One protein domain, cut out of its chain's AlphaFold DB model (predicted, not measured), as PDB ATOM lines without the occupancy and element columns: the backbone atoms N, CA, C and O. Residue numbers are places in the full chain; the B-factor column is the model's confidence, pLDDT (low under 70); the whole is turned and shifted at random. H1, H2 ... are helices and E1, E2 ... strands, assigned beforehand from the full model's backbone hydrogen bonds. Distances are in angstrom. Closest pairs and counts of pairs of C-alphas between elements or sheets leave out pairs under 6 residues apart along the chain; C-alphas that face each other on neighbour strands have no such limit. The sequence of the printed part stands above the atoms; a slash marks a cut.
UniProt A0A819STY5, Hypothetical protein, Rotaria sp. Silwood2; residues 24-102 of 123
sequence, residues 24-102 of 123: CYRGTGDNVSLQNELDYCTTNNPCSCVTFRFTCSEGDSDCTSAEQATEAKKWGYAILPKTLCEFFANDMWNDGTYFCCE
ATOM      1  N   CYS A  24     132.181  73.756 178.966       87.44
ATOM      2  CA  CYS A  24     131.668  74.890 179.713       87.44
ATOM      3  C   CYS A  24     131.520  76.078 178.776       87.44
ATOM      4  O   CYS A  24     132.226  76.211 177.775       87.44
ATOM      5  N   TYR A  25     130.603  76.970 179.115       89.25
ATOM      6  CA  TYR A  25     130.544  78.263 178.466       89.25
ATOM      7  C   TYR A  25     131.690  79.150 178.952       89.25
ATOM      8  O   TYR A  25     132.035  79.139 180.136       89.25
ATOM      9  N   ARG A  26     132.258  79.924 178.029       87.81
ATOM     10  CA  ARG A  26     133.325  80.888 178.273       87.81
ATOM     11  C   ARG A  26     133.007  82.214 177.591       87.81
ATOM     12  O   ARG A  26     132.506  82.222 176.467       87.81
ATOM     13  N   GLY A  27     133.319  83.314 178.267       86.62
ATOM     14  CA  GLY A  27     133.133  84.677 177.771       86.62
ATOM     15  C   GLY A  27     132.312  85.534 178.727       86.62
ATOM     16  O   GLY A  27     132.082  85.164 179.878       86.62
ATOM     17  N   THR A  28     131.864  86.689 178.252       83.25
ATOM     18  CA  THR A  28     131.183  87.706 179.061       83.25
ATOM     19  C   THR A  28     129.992  88.286 178.302       83.25
ATOM     20  O   THR A  28     130.050  88.510 177.092       83.25
ATOM     21  N   GLY A  29     128.883  88.528 179.011       75.94
ATOM     22  CA  GLY A  29     127.668  89.095 178.412       75.94
ATOM     23  C   GLY A  29     127.159  88.298 177.202       75.94
ATOM     24  O   GLY A  29     126.809  87.130 177.340       75.94
ATOM     25  N   ASP A  30     127.115  88.940 176.031       74.12
ATOM     26  CA  ASP A  30     126.640  88.337 174.777       74.12
ATOM     27  C   ASP A  30     127.743  87.587 173.997       74.12
ATOM     28  O   ASP A  30     127.443  86.814 173.088       74.12
ATOM     29  N   ASN A  31     129.019  87.752 174.366       76.94
ATOM     30  CA  ASN A  31     130.176  87.122 173.713       76.94
ATOM     31  C   ASN A  31     130.522  85.770 174.352       76.94
ATOM     32  O   ASN A  31     131.663  85.516 174.737       76.94
ATOM     33  N   VAL A  32     129.521  84.907 174.521       83.44
ATOM     34  CA  VAL A  32     129.666  83.631 175.229       83.44
ATOM     35  C   VAL A  32     129.647  82.469 174.240       83.44
ATOM     36  O   VAL A  32     128.739  82.348 173.420       83.44
ATOM     37  N   SER A  33     130.634  81.580 174.335       85.44
ATOM     38  CA  SER A  33     130.780  80.407 173.464       85.44
ATOM     39  C   SER A  33     131.046  79.138 174.273       85.44
ATOM     40  O   SER A  33     131.504  79.204 175.411       85.44
ATOM     41  N   LEU A  34     130.692  77.977 173.716       86.81
ATOM     42  CA  LEU A  34     130.942  76.681 174.348       86.81
ATOM     43  C   LEU A  34     132.363  76.221 174.006       86.81
ATOM     44  O   LEU A  34     132.686  76.087 172.827       86.81
ATOM     45  N   GLN A  35     133.179  75.941 175.023       83.19
ATOM     46  CA  GLN A  35     134.566  75.506 174.858       83.19
ATOM     47  C   GLN A  35     134.830  74.206 175.636       83.19
ATOM     48  O   GLN A  35     134.221  73.955 176.678       83.19
ATOM     49  N   ASN A  36     135.746  73.382 175.117       72.94
ATOM     50  CA  ASN A  36     136.219  72.166 175.782       72.94
ATOM     51  C   ASN A  36     137.443  72.468 176.656       72.94
ATOM     52  O   ASN A  36     138.332  73.211 176.248       72.94
ATOM     53  N   GLU A  37     137.530  71.795 177.798       64.69
ATOM     54  CA  GLU A  37     138.609  71.938 178.783       64.69
ATOM     55  C   GLU A  37     139.667  70.842 178.663       64.69
ATOM     56  O   GLU A  37     139.940  70.101 179.603       64.69
ATOM     57  N   LEU A  38     140.228  70.684 177.467       56.62
ATOM     58  CA  LEU A  38     141.184  69.603 177.219       56.62
ATOM     59  C   LEU A  38     142.629  69.962 177.595       56.62
ATOM     60  O   LEU A  38     143.384  69.061 177.945       56.62
ATOM     61  N   ASP A  39     143.004  71.246 177.593       58.78
ATOM     62  CA  ASP A  39     144.419  71.633 177.727       58.78
ATOM     63  C   ASP A  39     144.851  72.005 179.158       58.78
ATOM     64  O   ASP A  39     146.029  71.884 179.492       58.78
ATOM     65  N   TYR A  40     143.929  72.442 180.023       60.72
ATOM     66  CA  TYR A  40     144.258  72.923 181.376       60.72
ATOM     67  C   TYR A  40     143.831  71.959 182.499       60.72
ATOM     68  O   TYR A  40     144.427  71.949 183.579       60.72
ATOM     69  N   CYS A  41     142.848  71.097 182.238       68.69
ATOM     70  CA  CYS A  41     142.244  70.213 183.232       68.69
ATOM     71  C   CYS A  41     142.756  68.798 183.065       68.69
ATOM     72  O   CYS A  41     142.578  68.168 182.025       68.69
ATOM     73  N   THR A  42     143.382  68.275 184.111       66.06
ATOM     74  CA  THR A  42     143.933  66.919 184.100       66.06
ATOM     75  C   THR A  42     143.290  66.092 185.197       66.06
ATOM     76  O   THR A  42     142.649  66.618 186.103       66.06
ATOM     77  N   THR A  43     143.495  64.777 185.158       64.56
ATOM     78  CA  THR A  43     142.997  63.847 186.182       64.56
ATOM     79  C   THR A  43     143.385  64.256 187.609       64.56
ATOM     80  O   THR A  43     142.633  63.994 188.540       64.56
ATOM     81  N   ASN A  44     144.524  64.938 187.781       65.38
ATOM     82  CA  ASN A  44     145.013  65.394 189.086       65.38
ATOM     83  C   ASN A  44     144.574  66.821 189.446       65.38
ATOM     84  O   ASN A  44     144.786  67.252 190.575       65.38
ATOM     85  N   ASN A  45     143.992  67.559 188.500       72.56
ATOM     86  CA  ASN A  45     143.495  68.909 188.720       72.56
ATOM     87  C   ASN A  45     142.165  69.070 187.965       72.56
ATOM     88  O   ASN A  45     142.145  69.605 186.851       72.56
ATOM     89  N   PRO A  46     141.070  68.501 188.511       82.75
ATOM     90  CA  PRO A  46     139.772  68.533 187.857       82.75
ATOM     91  C   PRO A  46     139.265  69.969 187.781       82.75
ATOM     92  O   PRO A  46     139.562  70.793 188.647       82.75
ATOM     93  N   CYS A  47     138.467  70.255 186.762       86.81
ATOM     94  CA  CYS A  47     137.904  71.577 186.554       86.81
ATOM     95  C   CYS A  47     136.403  71.613 186.776       86.81
ATOM     96  O   CYS A  47     135.713  70.595 186.716       86.81
ATOM     97  N   SER A  48     135.917  72.825 186.999       88.19
ATOM     98  CA  SER A  48     134.510  73.133 187.180       88.19
ATOM     99  C   SER A  48     134.142  74.315 186.298       88.19
ATOM    100  O   SER A  48     134.890  75.292 186.187       88.19
ATOM    101  N   CYS A  49     132.964  74.251 185.690       88.12
ATOM    102  CA  CYS A  49     132.397  75.401 185.020       88.12
ATOM    103  C   CYS A  49     132.004  76.439 186.073       88.12
ATOM    104  O   CYS A  49     131.351  76.100 187.063       88.12
ATOM    105  N   VAL A  50     132.356  77.703 185.840       88.69
ATOM    106  CA  VAL A  50     131.971  78.811 186.713       88.69
ATOM    107  C   VAL A  50     131.115  79.824 185.962       88.69
ATOM    108  O   VAL A  50     131.342  80.116 184.784       88.69
ATOM    109  N   THR A  51     130.135  80.369 186.669       89.12
ATOM    110  CA  THR A  51     129.426  81.601 186.321       89.12
ATOM    111  C   THR A  51     129.698  82.603 187.428       89.12
ATOM    112  O   THR A  51     129.490  82.281 188.598       89.12
ATOM    113  N   PHE A  52     130.149  83.806 187.089       86.69
ATOM    114  CA  PHE A  52     130.452  84.833 188.076       86.69
ATOM    115  C   PHE A  52     129.933  86.210 187.679       86.69
ATOM    116  O   PHE A  52     129.820  86.513 186.494       86.69
ATOM    117  N   ARG A  53     129.596  87.060 188.649       85.69
ATOM    118  CA  ARG A  53     129.182  88.446 188.392       85.69
ATOM    119  C   ARG A  53     130.346  89.403 188.641       85.69
ATOM    120  O   ARG A  53     131.029  89.302 189.648       85.69
ATOM    121  N   PHE A  54     130.537  90.372 187.761       84.88
ATOM    122  CA  PHE A  54     131.536  91.423 187.941       84.88
ATOM    123  C   PHE A  54     130.937  92.789 187.615       84.88
ATOM    124  O   PHE A  54     129.879  92.880 186.984       84.88
ATOM    125  N   THR A  55     131.585  93.842 188.100       87.06
ATOM    126  CA  THR A  55     131.217  95.234 187.832       87.06
ATOM    127  C   THR A  55     132.142  95.770 186.751       87.06
ATOM    128  O   THR A  55     133.356  95.699 186.918       87.06
ATOM    129  N   CYS A  56     131.575  96.300 185.670       85.38
ATOM    130  CA  CYS A  56     132.340  96.967 184.626       85.38
ATOM    131  C   CYS A  56     133.061  98.182 185.202       85.38
ATOM    132  O   CYS A  56     132.417  99.091 185.722       85.38
ATOM    133  N   SER A  57     134.378  98.195 185.069       89.69
ATOM    134  CA  SER A  57     135.261  99.264 185.519       89.69
ATOM    135  C   SER A  57     136.027  99.856 184.337       89.69
ATOM    136  O   SER A  57     136.084  99.276 183.248       89.69
ATOM    137  N   GLU A  58     136.606 101.040 184.529       88.50
ATOM    138  CA  GLU A  58     137.427 101.678 183.501       88.50
ATOM    139  C   GLU A  58     138.594 100.761 183.099       88.50
ATOM    140  O   GLU A  58     139.353 100.288 183.945       88.50
ATOM    141  N   GLY A  59     138.721 100.496 181.795       84.88
ATOM    142  CA  GLY A  59     139.750  99.608 181.242       84.88
ATOM    143  C   GLY A  59     139.301  98.166 180.972       84.88
ATOM    144  O   GLY A  59     140.043  97.433 180.317       84.88
ATOM    145  N   ASP A  60     138.089  97.766 181.374       82.56
ATOM    146  CA  ASP A  60     137.557  96.434 181.059       82.56
ATOM    147  C   ASP A  60     137.221  96.301 179.565       82.56
ATOM    148  O   ASP A  60     136.236  96.864 179.080       82.56
ATOM    149  N   SER A  61     137.992  95.492 178.831       85.75
ATOM    150  CA  SER A  61     137.811  95.269 177.384       85.75
ATOM    151  C   SER A  61     136.472  94.625 177.011       85.75
ATOM    152  O   SER A  61     136.018  94.733 175.874       85.75
ATOM    153  N   ASP A  62     135.842  93.962 177.977       79.56
ATOM    154  CA  ASP A  62     134.596  93.210 177.823       79.56
ATOM    155  C   ASP A  62     133.340  94.069 178.086       79.56
ATOM    156  O   ASP A  62     132.194  93.606 177.978       79.56
ATOM    157  N   CYS A  63     133.545  95.340 178.439       83.06
ATOM    158  CA  CYS A  63     132.503  96.312 178.726       83.06
ATOM    159  C   CYS A  63     132.578  97.495 177.759       83.06
ATOM    160  O   CYS A  63     133.649  97.987 177.415       83.06
ATOM    161  N   THR A  64     131.419  97.995 177.341       87.25
ATOM    162  CA  THR A  64     131.334  99.255 176.590       87.25
ATOM    163  C   THR A  64     131.613 100.448 177.505       87.25
ATOM    164  O   THR A  64     131.360 100.385 178.707       87.25
ATOM    165  N   SER A  65     132.042 101.586 176.952       89.12
ATOM    166  CA  SER A  65     132.290 102.803 177.746       89.12
ATOM    167  C   SER A  65     131.060 103.268 178.538       89.12
ATOM    168  O   SER A  65     131.200 103.801 179.633       89.12
ATOM    169  N   ALA A  66     129.847 103.035 178.022       87.62
ATOM    170  CA  ALA A  66     128.607 103.341 178.736       87.62
ATOM    171  C   ALA A  66     128.371 102.403 179.936       87.62
ATOM    172  O   ALA A  66     127.914 102.843 180.990       87.62
ATOM    173  N   GLU A  67     128.692 101.115 179.789       85.00
ATOM    174  CA  GLU A  67     128.623 100.139 180.882       85.00
ATOM    175  C   GLU A  67     129.670 100.433 181.963       85.00
ATOM    176  O   GLU A  67     129.352 100.348 183.144       85.00
ATOM    177  N   GLN A  68     130.886 100.835 181.577       86.69
ATOM    178  CA  GLN A  68     131.938 101.247 182.514       86.69
ATOM    179  C   GLN A  68     131.546 102.524 183.274       86.69
ATOM    180  O   GLN A  68     131.622 102.562 184.496       86.69
ATOM    181  N   ALA A  69     131.033 103.545 182.576       87.75
ATOM    182  CA  ALA A  69     130.616 104.810 183.193       87.75
ATOM    183  C   ALA A  69     129.459 104.665 184.199       87.75
ATOM    184  O   ALA A  69     129.252 105.540 185.036       87.75
ATOM    185  N   THR A  70     128.680 103.587 184.097       89.50
ATOM    186  CA  THR A  70     127.538 103.304 184.981       89.50
ATOM    187  C   THR A  70     127.818 102.186 185.977       89.50
ATOM    188  O   THR A  70     126.895 101.778 186.684       89.50
ATOM    189  N   GLU A  71     129.054 101.677 186.024       86.69
ATOM    190  CA  GLU A  71     129.439 100.523 186.843       86.69
ATOM    191  C   GLU A  71     128.462  99.345 186.665       86.69
ATOM    192  O   GLU A  71     127.957  98.731 187.614       86.69
ATOM    193  N   ALA A  72     128.122  99.050 185.409       85.00
ATOM    194  CA  ALA A  72     127.141  98.030 185.087       85.00
ATOM    195  C   ALA A  72     127.618  96.648 185.556       85.00
ATOM    196  O   ALA A  72     128.761  96.250 185.341       85.00
ATOM    197  N   LYS A  73     126.720  95.871 186.166       84.75
ATOM    198  CA  LYS A  73     127.023  94.497 186.589       84.75
ATOM    199  C   LYS A  73     126.754  93.519 185.449       84.75
ATOM    200  O   LYS A  73     125.626  93.455 184.955       84.75
ATOM    201  N   LYS A  74     127.754  92.718 185.081       83.06
ATOM    202  CA  LYS A  74     127.680  91.698 184.020       83.06
ATOM    203  C   LYS A  74     127.998  90.311 184.563       83.06
ATOM    204  O   LYS A  74     128.590  90.160 185.629       83.06
ATOM    205  N   TRP A  75     127.570  89.298 183.818       85.38
ATOM    206  CA  TRP A  75     127.948  87.909 184.062       85.38
ATOM    207  C   TRP A  75     129.131  87.528 183.175       85.38
ATOM    208  O   TRP A  75     129.152  87.843 181.981       85.38
ATOM    209  N   GLY A  76     130.092  86.846 183.781       87.62
ATOM    210  CA  GLY A  76     131.193  86.156 183.142       87.62
ATOM    211  C   GLY A  76     131.057  84.650 183.319       87.62
ATOM    212  O   GLY A  76     130.498  84.155 184.300       87.62
ATOM    213  N   TYR A  77     131.568  83.931 182.336       89.50
ATOM    214  CA  TYR A  77     131.573  82.483 182.264       89.50
ATOM    215  C   TYR A  77     133.001  82.051 181.991       89.50
ATOM    216  O   TYR A  77     133.666  82.580 181.095       89.50
ATOM    217  N   ALA A  78     133.488  81.107 182.775       88.06
ATOM    218  CA  ALA A  78     134.837  80.601 182.624       88.06
ATOM    219  C   ALA A  78     134.899  79.145 183.062       88.06
ATOM    220  O   ALA A  78     133.925  78.575 183.565       88.06
ATOM    221  N   ILE A  79     136.081  78.569 182.892       87.50
ATOM    222  CA  ILE A  79     136.437  77.343 183.573       87.50
ATOM    223  C   ILE A  79     137.567  77.636 184.539       87.50
ATOM    224  O   ILE A  79     138.486  78.396 184.227       87.50
ATOM    225  N   LEU A  80     137.455  77.052 185.724       85.56
ATOM    226  CA  LEU A  80     138.450  77.143 186.772       85.56
ATOM    227  C   LEU A  80     138.815  75.741 187.270       85.56
ATOM    228  O   LEU A  80     137.982  74.829 187.208       85.56
ATOM    229  N   PRO A  81     140.021  75.570 187.840       87.94
ATOM    230  CA  PRO A  81     140.309  74.436 188.701       87.94
ATOM    231  C   PRO A  81     139.232  74.323 189.773       87.94
ATOM    232  O   PRO A  81     138.833  75.331 190.366       87.94
ATOM    233  N   LYS A  82     138.806  73.097 190.063       86.25
ATOM    234  CA  LYS A  82     137.804  72.805 191.087       86.25
ATOM    235  C   LYS A  82     138.156  73.451 192.425       86.25
ATOM    236  O   LYS A  82     137.297  74.061 193.042       86.25
ATOM    237  N   THR A  83     139.429  73.420 192.812       85.62
ATOM    238  CA  THR A  83     139.927  74.037 194.051       85.62
ATOM    239  C   THR A  83     139.713  75.550 194.098       85.62
ATOM    240  O   THR A  83     139.283  76.075 195.122       85.62
ATOM    241  N   LEU A  84     139.964  76.264 192.994       85.56
ATOM    242  CA  LEU A  84     139.681  77.699 192.906       85.56
ATOM    243  C   LEU A  84     138.178  77.960 192.885       85.56
ATOM    244  O   LEU A  84     137.709  78.899 193.522       85.56
ATOM    245  N   CYS A  85     137.416  77.116 192.191       84.50
ATOM    246  CA  CYS A  85     135.966  77.225 192.160       84.50
ATOM    247  C   CYS A  85     135.360  77.060 193.562       84.50
ATOM    248  O   CYS A  85     134.565  77.889 193.992       84.50
ATOM    249  N   GLU A  86     135.785  76.043 194.311       82.88
ATOM    250  CA  GLU A  86     135.390  75.810 195.701       82.88
ATOM    251  C   GLU A  86     135.832  76.951 196.617       82.88
ATOM    252  O   GLU A  86     135.060  77.362 197.481       82.88
ATOM    253  N   PHE A  87     137.038  77.491 196.417       85.50
ATOM    254  CA  PHE A  87     137.512  78.648 197.169       85.50
ATOM    255  C   PHE A  87     136.589  79.853 196.967       85.50
ATOM    256  O   PHE A  87     136.059  80.379 197.941       85.50
ATOM    257  N   PHE A  88     136.317  80.248 195.719       82.50
ATOM    258  CA  PHE A  88     135.451  81.396 195.431       82.50
ATOM    259  C   PHE A  88     133.985  81.149 195.793       82.50
ATOM    260  O   PHE A  88     133.299  82.076 196.213       82.50
ATOM    261  N   ALA A  89     133.490  79.917 195.651       76.56
ATOM    262  CA  ALA A  89     132.124  79.564 196.024       76.56
ATOM    263  C   ALA A  89     131.902  79.659 197.542       76.56
ATOM    264  O   ALA A  89     130.834  80.103 197.961       76.56
ATOM    265  N   ASN A  90     132.903  79.277 198.341       75.12
ATOM    266  CA  ASN A  90     132.827  79.249 199.804       75.12
ATOM    267  C   ASN A  90     133.419  80.487 200.489       75.12
ATOM    268  O   ASN A  90     133.338  80.586 201.715       75.12
ATOM    269  N   ASP A  91     134.023  81.411 199.742       73.81
ATOM    270  CA  ASP A  91     134.532  82.654 200.308       73.81
ATOM    271  C   ASP A  91     133.384  83.407 200.997       73.81
ATOM    272  O   ASP A  91     132.325  83.632 200.414       73.81
ATOM    273  N   MET A  92     133.569  83.793 202.260       51.84
ATOM    274  CA  MET A  92     132.540  84.479 203.053       51.84
ATOM    275  C   MET A  92     132.178  85.856 202.480       51.84
ATOM    276  O   MET A  92     131.134  86.408 202.819       51.84
ATOM    277  N   TRP A  93     133.033  86.394 201.609       57.47
ATOM    278  CA  TRP A  93     132.820  87.633 200.861       57.47
ATOM    279  C   TRP A  93     132.065  87.409 199.542       57.47
ATOM    280  O   TRP A  93     131.753  88.357 198.821       57.47
ATOM    281  N   ASN A  94     131.754  86.154 199.208       61.09
ATOM    282  CA  ASN A  94     130.955  85.804 198.049       61.09
ATOM    283  C   ASN A  94     129.472  86.100 198.330       61.09
ATOM    284  O   ASN A  94     128.736  85.262 198.847       61.09
ATOM    285  N   ASP A  95     128.998  87.273 197.906       61.22
ATOM    286  CA  ASP A  95     127.578  87.677 197.925       61.22
ATOM    287  C   ASP A  95     126.676  86.856 196.957       61.22
ATOM    288  O   ASP A  95     125.698  87.363 196.395       61.22
ATOM    289  N   GLY A  96     127.002  85.584 196.699       63.16
ATOM    290  CA  GLY A  96     126.388  84.764 195.647       63.16
ATOM    291  C   GLY A  96     126.824  85.183 194.241       63.16
ATOM    292  O   GLY A  96     126.069  85.054 193.277       63.16
ATOM    293  N   THR A  97     128.027  85.738 194.145       76.06
ATOM    294  CA  THR A  97     128.643  86.247 192.925       76.06
ATOM    295  C   THR A  97     129.231  85.124 192.083       76.06
ATOM    296  O   THR A  97     129.156  85.245 190.870       76.06
ATOM    297  N   TYR A  98     129.746  84.049 192.688       82.25
ATOM    298  CA  TYR A  98     130.324  82.884 192.004       82.25
ATOM    299  C   TYR A  98     129.445  81.640 192.160       82.25
ATOM    300  O   TYR A  98     129.044  81.292 193.270       82.25
ATOM    301  N   PHE A  99     129.188  80.949 191.050       86.25
ATOM    302  CA  PHE A  99     128.489  79.668 190.995       86.25
ATOM    303  C   PHE A  99     129.320  78.649 190.221       86.25
ATOM    304  O   PHE A  99     129.676  78.890 189.069       86.25
ATOM    305  N   CYS A 100     129.586  77.508 190.850       87.44
ATOM    306  CA  CYS A 100     130.431  76.440 190.331       87.44
ATOM    307  C   CYS A 100     129.621  75.170 190.097       87.44
ATOM    308  O   CYS A 100     128.763  74.821 190.907       87.44
ATOM    309  N   CYS A 101     129.908  74.459 189.010       86.94
ATOM    310  CA  CYS A 101     129.268  73.186 188.707       86.94
ATOM    311  C   CYS A 101     130.171  72.287 187.844       86.94
ATOM    312  O   CYS A 101     131.057  72.758 187.135       86.94
ATOM    313  N   GLU A 102     129.957  70.973 187.920       86.56
ATOM    314  CA  GLU A 102     130.835  69.950 187.310       86.56
ATOM    315  C   GLU A 102     130.136  69.140 186.205       86.56
ATOM    316  O   GLU A 102     130.670  68.151 185.712       86.56
TER     317      GLU A 102
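AT A GLANCE: This is residues 24 to 102 of the 123 residues of the protein "Hypothetical protein" of Rotaria sp. Silwood2 (UniProt A0A819STY5). A strongly twisted antiparallel sheet of five strands makes the body, with the helix H2 packed on its E3 and E5 part. The longest axis runs along E3 and E4, from the loop around Thr 43 at one end to the small helix H1 at the other. The printed part has 79 residues, with E1 E2 E3 H1 E4 H2 E5 along the chain; the sheet's order is E2 E1 E4 E3 E5, and the class is mixed, helices and strands. It is only just compact, close to loose, with a radius of gyration of the C-alphas of 13.7 A and spans of 43 by 29 by 17 A.

HOW THE PARTS SIT: Look first at E4, residues 73 to 81, which bends by 54 degrees at residue 78, and its antiparallel neighbour E3, residues 47 to 55: N 52 and O 76 are 2.8 A apart, within hydrogen-bond range. On the other side of E4 is E1, residues 24 to 28, antiparallel, with N 77 and O 27 at 2.8 A. E1 forms a hairpin with the edge strand E2, residues 31 to 36, with N 26 and O 33 at 2.8 A. The other edge strand, E5, residues 98 to 101, is antiparallel to E3, with N 49 and O 101 at 2.8 A. H2, residues 82 to 90, is on the sheet at a height of 7.8 A, over E3 and slantwise to the strands at 38 degrees on the local plane; its closest C-alphas to E5 are those of Ala 89 and Tyr 98, 5.5 A. E4, H2 and E5 form a split strand-helix-strand unit, two strands running the same way with E3 between them, its crossover right-handed. H1, residues 65 to 69, is only just not on the sheet, with 4 pairs of C-alphas within 10 A. In H1 and H2 every O i to N i+4 pair is within hydrogen-bond range.

IN THESE COORDINATES: Find C-alpha 24 at (131.668, 74.890, 179.713), where E1 begins, and C-alpha 101 at (129.268, 73.186, 188.707), where E5 ends. E3 measures 24.6 A and E4 24.2 A from first to last C-alpha, E2 16.3 A, E1 12.8 A, H2 11.9 A, E5 10.3 A and H1 6.0 A.

THE WHOLE: The C-alphas farthest apart are those of Thr 43 and Ala 69, 42.9 A. The printed part has no cut, and no link is long. Confidence is low, with pLDDT under 70, at residues 37 to 44 and 92 to 96.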